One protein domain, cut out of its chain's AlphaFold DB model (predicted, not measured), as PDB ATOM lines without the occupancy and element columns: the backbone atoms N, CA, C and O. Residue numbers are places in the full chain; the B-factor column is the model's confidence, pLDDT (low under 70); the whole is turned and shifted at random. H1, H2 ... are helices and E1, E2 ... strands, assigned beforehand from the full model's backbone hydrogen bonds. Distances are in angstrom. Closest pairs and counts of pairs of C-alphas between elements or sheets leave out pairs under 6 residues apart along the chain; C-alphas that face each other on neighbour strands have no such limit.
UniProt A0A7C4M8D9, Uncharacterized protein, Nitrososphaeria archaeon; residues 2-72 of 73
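AT A GLANCE: This is residues 2 to 72 of the 73 residues of an uncharacterized protein of Nitrososphaeria archaeon (UniProt A0A7C4M8D9). Two short parallel strands, E1 and E2, and helix H2 make a small core; the long helix H4 packs along H2, with H1 off one end and H3 near the other. The printed part has 71 residues, with four named helices and two named strands in the order H1, E1, H2, E2, H3, H4; of the 46 residues in named elements helices hold 40 and strands 6, mostly helix. The whole is only just compact, close to loose: radius of gyration of the C-alphas 13.2 A, spans 43 by 24 by 17 A.

IN THESE COORDINATES: Find E1, residues 17 to 19, from C-alpha 17 at (-27.011, 5.000, -33.801); E2 is 37 to 39, H2 27 to 32, H1 2 to 9, H3 42 to 45. H4, 50 to 71, runs 31.8 A to C-alpha 71 at (-19.666, -0.011, -53.233).

HOW THE PARTS SIT: Look at N 18 and O 37, 3.1 A apart, within hydrogen-bond range across E1 and E2. E1, H2, E2 form a strand-helix-strand unit, parallel strands joined through a helix, its crossover right-handed. H2 touches H4 (C-alphas of Glu 28 and Lys 64, 6.1 A), a shallow tilt of 17 degrees, the same way. H3 and H4 only just touch, only at the corner, with 3 pairs of C-alphas within 8 A, the closest Ile 44 and Ala 53, 5.5 A. H1 touches no helix. Every O i to N i+4 pair is within hydrogen-bond range in H1, H2 and H4; H3 is too short for one.

THE WHOLE: The farthest C-alphas, Asn 10 and Ala 48, are 43.5 A apart. The printed part has no cut, no link is long, and residue 72 alone has pLDDT under 70.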
ATOM      1  N   ASP A   2     -26.432  13.391 -44.194       83.50
ATOM      2  CA  ASP A   2     -25.656  14.603 -43.879       83.50
ATOM      3  C   ASP A   2     -24.808  14.487 -42.609       83.50
ATOM      4  O   ASP A   2     -23.638  14.862 -42.625       83.50
ATOM      5  N   LEU A   3     -25.335  13.871 -41.544       86.00
ATOM      6  CA  LEU A   3     -24.575  13.653 -40.308       86.00
ATOM      7  C   LEU A   3     -23.319  12.803 -40.545       86.00
ATOM      8  O   LEU A   3     -22.224  13.202 -40.159       86.00
ATOM      9  N   ARG A   4     -23.447  11.659 -41.231       86.06
ATOM     10  CA  ARG A   4     -22.300  10.785 -41.526       86.06
ATOM     11  C   ARG A   4     -21.249  11.515 -42.360       86.06
ATOM     12  O   ARG A   4     -20.064  11.421 -42.060       86.06
ATOM     13  N   ARG A   5     -21.684  12.300 -43.351       86.38
ATOM     14  CA  ARG A   5     -20.794  13.139 -44.163       86.38
ATOM     15  C   ARG A   5     -20.048  14.167 -43.308       86.38
ATOM     16  O   ARG A   5     -18.837  14.304 -43.466       86.38
ATOM     17  N   LEU A   6     -20.738  14.855 -42.397       90.75
ATOM     18  CA  LEU A   6     -20.121  15.816 -41.477       90.75
ATOM     19  C   LEU A   6     -19.079  15.146 -40.575       90.75
ATOM     20  O   LEU A   6     -17.981  15.680 -40.427       90.75
ATOM     21  N   LEU A   7     -19.376  13.967 -40.025       90.81
ATOM     22  CA  LEU A   7     -18.426  13.206 -39.206       90.81
ATOM     23  C   LEU A   7     -17.157  12.859 -39.995       90.81
ATOM     24  O   LEU A   7     -16.049  13.125 -39.529       90.81
ATOM     25  N   THR A   8     -17.308  12.356 -41.224       87.88
ATOM     26  CA  THR A   8     -16.173  12.032 -42.099       87.88
ATOM     27  C   THR A   8     -15.343  13.266 -42.452       87.88
ATOM     28  O   THR A   8     -14.119  13.223 -42.352       87.88
ATOM     29  N   MET A   9     -15.981  14.388 -42.809       93.44
ATOM     30  CA  MET A   9     -15.283  15.639 -43.145       93.44
ATOM     31  C   MET A   9     -14.454  16.181 -41.974       93.44
ATOM     32  O   MET A   9     -13.373  16.724 -42.186       93.44
ATOM     33  N   ASN A  10     -14.935  15.990 -40.746       95.44
ATOM     34  CA  ASN A  10     -14.247  16.417 -39.528       95.44
ATOM     35  C   ASN A  10     -13.284  15.353 -38.965       95.44
ATOM     36  O   ASN A  10     -12.734  15.551 -37.885       95.44
ATOM     37  N   LYS A  11     -13.061  14.236 -39.679       95.00
ATOM     38  CA  LYS A  11     -12.219  13.105 -39.237       95.00
ATOM     39  C   LYS A  11     -12.641  12.534 -37.875       95.00
ATOM     40  O   LYS A  11     -11.809  12.066 -37.101       95.00
ATOM     41  N   LEU A  12     -13.940  12.567 -37.587       93.25
ATOM     42  CA  LEU A  12     -14.518  12.019 -36.367       93.25
ATOM     43  C   LEU A  12     -14.904  10.556 -36.597       93.25
ATOM     44  O   LEU A  12     -15.758  10.247 -37.428       93.25
ATOM     45  N   MET A  13     -14.283   9.655 -35.839       90.69
ATOM     46  CA  MET A  13     -14.602   8.224 -35.841       90.69
ATOM     47  C   MET A  13     -15.709   7.942 -34.823       90.69
ATOM     48  O   MET A  13     -15.455   7.384 -33.760       90.69
ATOM     49  N   LEU A  14     -16.920   8.406 -35.128       92.69
ATOM     50  CA  LEU A  14     -18.093   8.213 -34.278       92.69
ATOM     51  C   LEU A  14     -19.096   7.265 -34.933       92.69
ATOM     52  O   LEU A  14     -19.315   7.300 -36.151       92.69
ATOM     53  N   ASP A  15     -19.733   6.459 -34.093       93.94
ATOM     54  CA  ASP A  15     -20.875   5.646 -34.480       93.94
ATOM     55  C   ASP A  15     -22.132   6.506 -34.621       93.94
ATOM     56  O   ASP A  15     -22.365   7.451 -33.864       93.94
ATOM     57  N   VAL A  16     -22.958   6.165 -35.606       93.12
ATOM     58  CA  VAL A  16     -24.288   6.733 -35.811       93.12
ATOM     59  C   VAL A  16     -25.299   5.659 -35.441       93.12
ATOM     60  O   VAL A  16     -25.442   4.657 -36.150       93.12
ATOM     61  N   ALA A  17     -25.979   5.882 -34.320       95.50
ATOM     62  CA  ALA A  17     -27.011   5.000 -33.801       95.50
ATOM     63  C   ALA A  17     -28.413   5.523 -34.126       95.50
ATOM     64  O   ALA A  17     -28.661   6.726 -34.038       95.50
ATOM     65  N   ILE A  18     -29.329   4.611 -34.451       95.56
ATOM     66  CA  ILE A  18     -30.772   4.881 -34.469       95.56
ATOM     67  C   ILE A  18     -31.423   4.120 -33.318       95.56
ATOM     68  O   ILE A  18     -31.339   2.890 -33.258       95.56
ATOM     69  N   ASP A  19     -32.033   4.880 -32.406       93.56
ATOM     70  CA  ASP A  19     -32.667   4.379 -31.191       93.56
ATOM     71  C   ASP A  19     -34.172   4.173 -31.394       93.56
ATOM     72  O   ASP A  19     -34.969   5.109 -31.309       93.56
ATOM     73  N   GLY A  20     -34.565   2.940 -31.719       90.25
ATOM     74  CA  GLY A  20     -35.964   2.574 -31.903       90.25
ATOM     75  C   GLY A  20     -36.541   2.912 -33.282       90.25
ATOM     76  O   GLY A  20     -35.876   3.436 -34.173       90.25
ATOM     77  N   GLY A  21     -37.798   2.510 -33.493       94.19
ATOM     78  CA  GLY A  21     -38.480   2.638 -34.789       94.19
ATOM     79  C   GLY A  21     -37.928   1.729 -35.896       94.19
ATOM     80  O   GLY A  21     -38.353   1.842 -37.043       94.19
ATOM     81  N   VAL A  22     -37.002   0.825 -35.572       96.75
ATOM     82  CA  VAL A  22     -36.388  -0.105 -36.525       96.75
ATOM     83  C   VAL A  22     -37.280  -1.330 -36.721       96.75
ATOM     84  O   VAL A  22     -37.698  -1.976 -35.759       96.75
ATOM     85  N   THR A  23     -37.521  -1.675 -37.981       96.38
ATOM     86  CA  THR A  23     -38.305  -2.828 -38.435       96.38
ATOM     87  C   THR A  23     -37.567  -3.549 -39.564       96.38
ATOM     88  O   THR A  23     -36.569  -3.051 -40.089       96.38
ATOM     89  N   PHE A  24     -38.061  -4.719 -39.979       97.00
ATOM     90  CA  PHE A  24     -37.508  -5.430 -41.137       97.00
ATOM     91  C   PHE A  24     -37.624  -4.630 -42.441       97.00
ATOM     92  O   PHE A  24     -36.797  -4.813 -43.330       97.00
ATOM     93  N   ASP A  25     -38.614  -3.741 -42.530       96.81
ATOM     94  CA  ASP A  25     -38.943  -3.018 -43.758       96.81
ATOM     95  C   ASP A  25     -38.088  -1.758 -43.944       96.81
ATOM     96  O   ASP A  25     -37.831  -1.351 -45.073       96.81
ATOM     97  N   ASN A  26     -37.615  -1.147 -42.850       96.88
ATOM     98  CA  ASN A  26     -36.881   0.125 -42.902       96.88
ATOM     99  C   ASN A  26     -35.394   0.027 -42.531       96.88
ATOM    100  O   ASN A  26     -34.653   0.988 -42.742       96.88
ATOM    101  N   VAL A  27     -34.925  -1.108 -42.000       97.19
ATOM    102  CA  VAL A  27     -33.532  -1.240 -41.544       97.19
ATOM    103  C   VAL A  27     -32.523  -1.009 -42.673       97.19
ATOM    104  O   VAL A  27     -31.463  -0.432 -42.439       97.19
ATOM    105  N   GLU A  28     -32.853  -1.392 -43.913       97.06
ATOM    106  CA  GLU A  28     -31.965  -1.146 -45.051       97.06
ATOM    107  C   GLU A  28     -31.817   0.350 -45.366       97.06
ATOM    108  O   GLU A  28     -30.699   0.816 -45.589       97.06
ATOM    109  N   GLU A  29     -32.920   1.104 -45.353       95.62
ATOM    110  CA  GLU A  29     -32.926   2.553 -45.591       95.62
ATOM    111  C   GLU A  29     -32.166   3.297 -44.485       95.62
ATOM    112  O   GLU A  29     -31.361   4.189 -44.757       95.62
ATOM    113  N   ILE A  30     -32.355   2.881 -43.230       95.19
ATOM    114  CA  ILE A  30     -31.643   3.432 -42.071       95.19
ATOM    115  C   ILE A  30     -30.122   3.288 -42.239       95.19
ATOM    116  O   ILE A  30     -29.362   4.234 -42.002       95.19
ATOM    117  N   ILE A  31     -29.670   2.121 -42.694       94.62
ATOM    118  CA  ILE A  31     -28.251   1.859 -42.940       94.62
ATOM    119  C   ILE A  31     -27.743   2.687 -44.131       94.62
ATOM    120  O   ILE A  31     -26.683   3.309 -44.041       94.62
ATOM    121  N   GLU A  32     -28.515   2.803 -45.217       92.62
ATOM    122  CA  GLU A  32     -28.178   3.690 -46.344       92.62
ATOM    123  C   GLU A  32     -28.099   5.170 -45.963       92.62
ATOM    124  O   GLU A  32     -27.352   5.944 -46.581       92.62
ATOM    125  N   ALA A  33     -28.870   5.581 -44.957       91.06
ATOM    126  CA  ALA A  33     -28.835   6.930 -44.422       91.06
ATOM    127  C   ALA A  33     -27.535   7.221 -43.650       91.06
ATOM    128  O   ALA A  33     -27.208   8.400 -43.452       91.06
ATOM    129  N   GLY A  34     -26.767   6.184 -43.296       90.31
ATOM    130  CA  GLY A  34     -25.446   6.264 -42.677       90.31
ATOM    131  C   GLY A  34     -25.385   5.764 -41.235       90.31
ATOM    132  O   GLY A  34     -24.368   6.004 -40.583       90.31
ATOM    133  N   ALA A  35     -26.442   5.118 -40.734       94.12
ATOM    134  CA  ALA A  35     -26.413   4.453 -39.437       94.12
ATOM    135  C   ALA A  35     -25.572   3.173 -39.504       94.12
ATOM    136  O   ALA A  35     -25.671   2.397 -40.454       94.12
ATOM    137  N   ASN A  36     -24.759   2.947 -38.480       93.88
ATOM    138  CA  ASN A  36     -23.949   1.736 -38.335       93.88
ATOM    139  C   ASN A  36     -24.173   1.030 -36.989       93.88
ATOM    140  O   ASN A  36     -23.638  -0.053 -36.769       93.88
ATOM    141  N   VAL A  37     -24.993   1.619 -36.118       95.88
ATOM    142  CA  VAL A  37     -25.507   1.001 -34.897       95.88
ATOM    143  C   VAL A  37     -27.031   1.060 -34.937       95.88
ATOM    144  O   VAL A  37     -27.623   2.095 -35.242       95.88
ATOM    145  N   ILE A  38     -27.676  -0.067 -34.649       96.31
ATOM    146  CA  ILE A  38     -29.125  -0.234 -34.758       96.31
ATOM    147  C   ILE A  38     -29.656  -0.724 -33.415       96.31
ATOM    148  O   ILE A  38     -29.210  -1.762 -32.926       96.31
ATOM    149  N   VAL A  39     -30.616  -0.003 -32.836       96.31
ATOM    150  CA  VAL A  39     -31.303  -0.416 -31.607       96.31
ATOM    151  C   VAL A  39     -32.743  -0.774 -31.954       96.31
ATOM    152  O   VAL A  39     -33.536   0.077 -32.358       96.31
ATOM    153  N   ALA A  40     -33.083  -2.054 -31.809       96.31
ATOM    154  CA  ALA A  40     -34.404  -2.575 -32.137       96.31
ATOM    155  C   ALA A  40     -35.095  -3.126 -30.883       96.31
ATOM    156  O   ALA A  40     -34.679  -4.136 -30.323       96.31
ATOM    157  N   GLY A  41     -36.160  -2.440 -30.459       95.94
ATOM    158  CA  GLY A  41     -37.045  -2.872 -29.379       95.94
ATOM    159  C   GLY A  41     -38.263  -3.613 -29.929       95.94
ATOM    160  O   GLY A  41     -38.202  -4.806 -30.213       95.94
ATOM    161  N   THR A  42     -39.370  -2.890 -30.122       94.69
ATOM    162  CA  THR A  42     -40.659  -3.446 -30.583       94.69
ATOM    163  C   THR A  42     -40.561  -4.238 -31.889       94.69
ATOM    164  O   THR A  42     -41.224  -5.261 -32.023       94.69
ATOM    165  N   GLY A  43     -39.678  -3.851 -32.816       93.38
ATOM    166  CA  GLY A  43     -39.424  -4.607 -34.049       93.38
ATOM    167  C   GLY A  43     -38.995  -6.067 -33.822       93.38
ATOM    168  O   GLY A  43     -39.245  -6.906 -34.682       93.38
ATOM    169  N   ILE A  44     -38.413  -6.373 -32.657       97.50
ATOM    170  CA  ILE A  44     -38.022  -7.721 -32.225       97.50
ATOM    171  C   ILE A  44     -39.004  -8.275 -31.188       97.50
ATOM    172  O   ILE A  44     -39.582  -9.338 -31.387       97.50
ATOM    173  N   PHE A  45     -39.233  -7.552 -30.088       96.94
ATOM    174  CA  PHE A  45     -39.971  -8.074 -28.929       96.94
ATOM    175  C   PHE A  45     -41.492  -8.157 -29.120       96.94
ATOM    176  O   PHE A  45     -42.177  -8.720 -28.272       96.94
ATOM    177  N   SER A  46     -42.035  -7.608 -30.208       95.88
ATOM    178  CA  SER A  46     -43.444  -7.801 -30.581       95.88
ATOM    179  C   SER A  46     -43.661  -8.994 -31.522       95.88
ATOM    180  O   SER A  46     -44.796  -9.240 -31.923       95.88
ATOM    181  N   GLN A  47     -42.603  -9.721 -31.891       97.44
ATOM    182  CA  GLN A  47     -42.692 -10.918 -32.728       97.44
ATOM    183  C   GLN A  47     -42.986 -12.160 -31.882       97.44
ATOM    184  O   GLN A  47     -42.644 -12.219 -30.702       97.44
ATOM    185  N   ALA A  48     -43.611 -13.166 -32.501       97.56
ATOM    186  CA  ALA A  48     -43.911 -14.431 -31.832       97.56
ATOM    187  C   ALA A  48     -42.635 -15.225 -31.497       97.56
ATOM    188  O   ALA A  48     -42.543 -15.809 -30.420       97.56
ATOM    189  N   ASP A  49     -41.656 -15.205 -32.405       98.12
ATOM    190  CA  ASP A  49     -40.334 -15.800 -32.217       98.12
ATOM    191  C   ASP A  49     -39.266 -14.696 -32.206       98.12
ATOM    192  O   ASP A  49     -38.942 -14.080 -33.225       98.12
ATOM    193  N   ILE A  50     -38.742 -14.419 -31.011       98.25
ATOM    194  CA  ILE A  50     -37.737 -13.379 -30.770       98.25
ATOM    195  C   ILE A  50     -36.386 -13.767 -31.386       98.25
ATOM    196  O   ILE A  50     -35.656 -12.894 -31.870       98.25
ATOM    197  N   GLU A  51     -36.034 -15.053 -31.364       98.38
ATOM    198  CA  GLU A  51     -34.763 -15.542 -31.892       98.38
ATOM    199  C   GLU A  51     -34.751 -15.417 -33.416       98.38
ATOM    200  O   GLU A  51     -33.840 -14.798 -33.976       98.38
ATOM    201  N   GLU A  52     -35.807 -15.898 -34.078       98.44
ATOM    202  CA  GLU A  52     -35.963 -15.776 -35.527       98.44
ATOM    203  C   GLU A  52     -35.965 -14.303 -35.957       98.44
ATOM    204  O   GLU A  52     -35.234 -13.916 -36.876       98.44
ATOM    205  N   ALA A  53     -36.717 -13.452 -35.252       98.19
ATOM    206  CA  ALA A  53     -36.746 -12.014 -35.501       98.19
ATOM    207  C   ALA A  53     -35.351 -11.379 -35.395       98.19
ATOM    208  O   ALA A  53     -34.947 -10.596 -36.262       98.19
ATOM    209  N   THR A  54     -34.588 -11.740 -34.361       98.00
ATOM    210  CA  THR A  54     -33.237 -11.212 -34.129       98.00
ATOM    211  C   THR A  54     -32.277 -11.648 -35.232       98.00
ATOM    212  O   THR A  54     -31.550 -10.819 -35.786       98.00
ATOM    213  N   ILE A  55     -32.292 -12.935 -35.598       98.44
ATOM    214  CA  ILE A  55     -31.464 -13.485 -36.679       98.44
ATOM    215  C   ILE A  55     -31.796 -12.795 -38.001       98.44
ATOM    216  O   ILE A  55     -30.889 -12.361 -38.718       98.44
ATOM    217  N   LYS A  56     -33.088 -12.646 -38.308       98.19
ATOM    218  CA  LYS A  56     -33.568 -12.002 -39.530       98.19
ATOM    219  C   LYS A  56     -33.104 -10.552 -39.622       98.19
ATOM    220  O   LYS A  56     -32.498 -10.181 -40.627       98.19
ATOM    221  N   LEU A  57     -33.330  -9.744 -38.582       97.75
ATOM    222  CA  LEU A  57     -32.926  -8.335 -38.586       97.75
ATOM    223  C   LEU A  57     -31.405  -8.196 -38.731       97.75
ATOM    224  O   LEU A  57     -30.929  -7.406 -39.547       97.75
ATOM    225  N   LYS A  58     -30.641  -9.009 -37.989       97.50
ATOM    226  CA  LYS A  58     -29.175  -9.020 -38.046       97.50
ATOM    227  C   LYS A  58     -28.661  -9.386 -39.437       97.50
ATOM    228  O   LYS A  58     -27.706  -8.772 -39.909       97.50
ATOM    229  N   LYS A  59     -29.288 -10.361 -40.101       98.31
ATOM    230  CA  LYS A  59     -28.943 -10.759 -41.470       98.31
ATOM    231  C   LYS A  59     -29.145  -9.602 -42.449       98.31
ATOM    232  O   LYS A  59     -28.195  -9.238 -43.134       98.31
ATOM    233  N   ILE A  60     -30.335  -8.995 -42.460       97.81
ATOM    234  CA  ILE A  60     -30.658  -7.871 -43.355       97.81
ATOM    235  C   ILE A  60     -29.667  -6.719 -43.136       97.81
ATOM    236  O   ILE A  60     -29.069  -6.220 -44.089       97.81
ATOM    237  N   ALA A  61     -29.439  -6.343 -41.874       97.00
ATOM    238  CA  ALA A  61     -28.547  -5.246 -41.527       97.00
ATOM    239  C   ALA A  61     -27.101  -5.490 -41.993       97.00
ATOM    240  O   ALA A  61     -26.503  -4.638 -42.652       97.00
ATOM    241  N   ASN A  62     -26.546  -6.669 -41.702       96.88
ATOM    242  CA  ASN A  62     -25.167  -6.999 -42.062       96.88
ATOM    243  C   ASN A  62     -24.970  -7.108 -43.573       96.88
ATOM    244  O   ASN A  62     -23.981  -6.600 -44.098       96.88
ATOM    245  N   GLU A  63     -25.903  -7.747 -44.284       97.38
ATOM    246  CA  GLU A  63     -25.840  -7.841 -45.742       97.38
ATOM    247  C   GLU A  63     -25.896  -6.455 -46.383       97.38
ATOM    248  O   GLU A  63     -25.105  -6.158 -47.281       97.38
ATOM    249  N   LYS A  64     -26.784  -5.579 -45.900       96.06
ATOM    250  CA  LYS A  64     -26.873  -4.209 -46.400       96.06
ATOM    251  C   LYS A  64     -25.591  -3.425 -46.149       96.06
ATOM    252  O   LYS A  64     -25.077  -2.784 -47.065       96.06
ATOM    253  N   TYR A  65     -25.060  -3.500 -44.932       93.62
ATOM    254  CA  TYR A  65     -23.834  -2.804 -44.559       93.62
ATOM    255  C   TYR A  65     -22.628  -3.286 -45.383       93.62
ATOM    256  O   TYR A  65     -21.855  -2.467 -45.881       93.62
ATOM    257  N   ALA A  66     -22.515  -4.598 -45.619       94.44
ATOM    258  CA  ALA A  66     -21.482  -5.173 -46.480       94.44
ATOM    259  C   ALA A  66     -21.571  -4.644 -47.922       94.44
ATOM    260  O   ALA A  66     -20.557  -4.218 -48.471       94.44
ATOM    261  N   ARG A  67     -22.779  -4.584 -48.511       94.75
ATOM    262  CA  ARG A  67     -22.991  -4.010 -49.857       94.75
ATOM    263  C   ARG A  67     -22.525  -2.552 -49.937       94.75
ATOM    264  O   ARG A  67     -21.897  -2.174 -50.923       94.75
ATOM    265  N   ILE A  68     -22.800  -1.744 -48.908       89.62
ATOM    266  CA  ILE A  68     -22.368  -0.337 -48.867       89.62
ATOM    267  C   ILE A  68     -20.845  -0.237 -48.868       89.62
ATOM    268  O   ILE A  68     -20.298   0.521 -49.666       89.62
ATOM    269  N   ILE A  69     -20.158  -1.016 -48.031       85.62
ATOM    270  CA  ILE A  69     -18.690  -1.011 -47.990       85.62
ATOM    271  C   ILE A  69     -18.118  -1.437 -49.343       85.62
ATOM    272  O   ILE A  69     -17.252  -0.751 -49.873       85.62
ATOM    273  N   SER A  70     -18.637  -2.514 -49.938       88.56
ATOM    274  CA  SER A  70     -18.184  -2.983 -51.253       88.56
ATOM    275  C   SER A  70     -18.409  -1.966 -52.376       88.56
ATOM    276  O   SER A  70     -17.677  -1.995 -53.354       88.56
ATOM    277  N   SER A  71     -19.398  -1.076 -52.253       80.00
ATOM    278  CA  SER A  71     -19.666  -0.011 -53.233       80.00
ATOM    279  C   SER A  71     -18.807   1.251 -53.064       80.00
ATOM    280  O   SER A  71     -18.847   2.133 -53.917       80.00
ATOM    281  N   GLN A  72     -18.079   1.369 -51.950       65.31
ATOM    282  CA  GLN A  72     -17.211   2.513 -51.637       65.31
ATOM    283  C   GLN A  72     -15.731   2.246 -51.954       65.31
ATOM    284  O   GLN A  72     -14.903   3.129 -51.719       65.31
TER     285      GLN A  72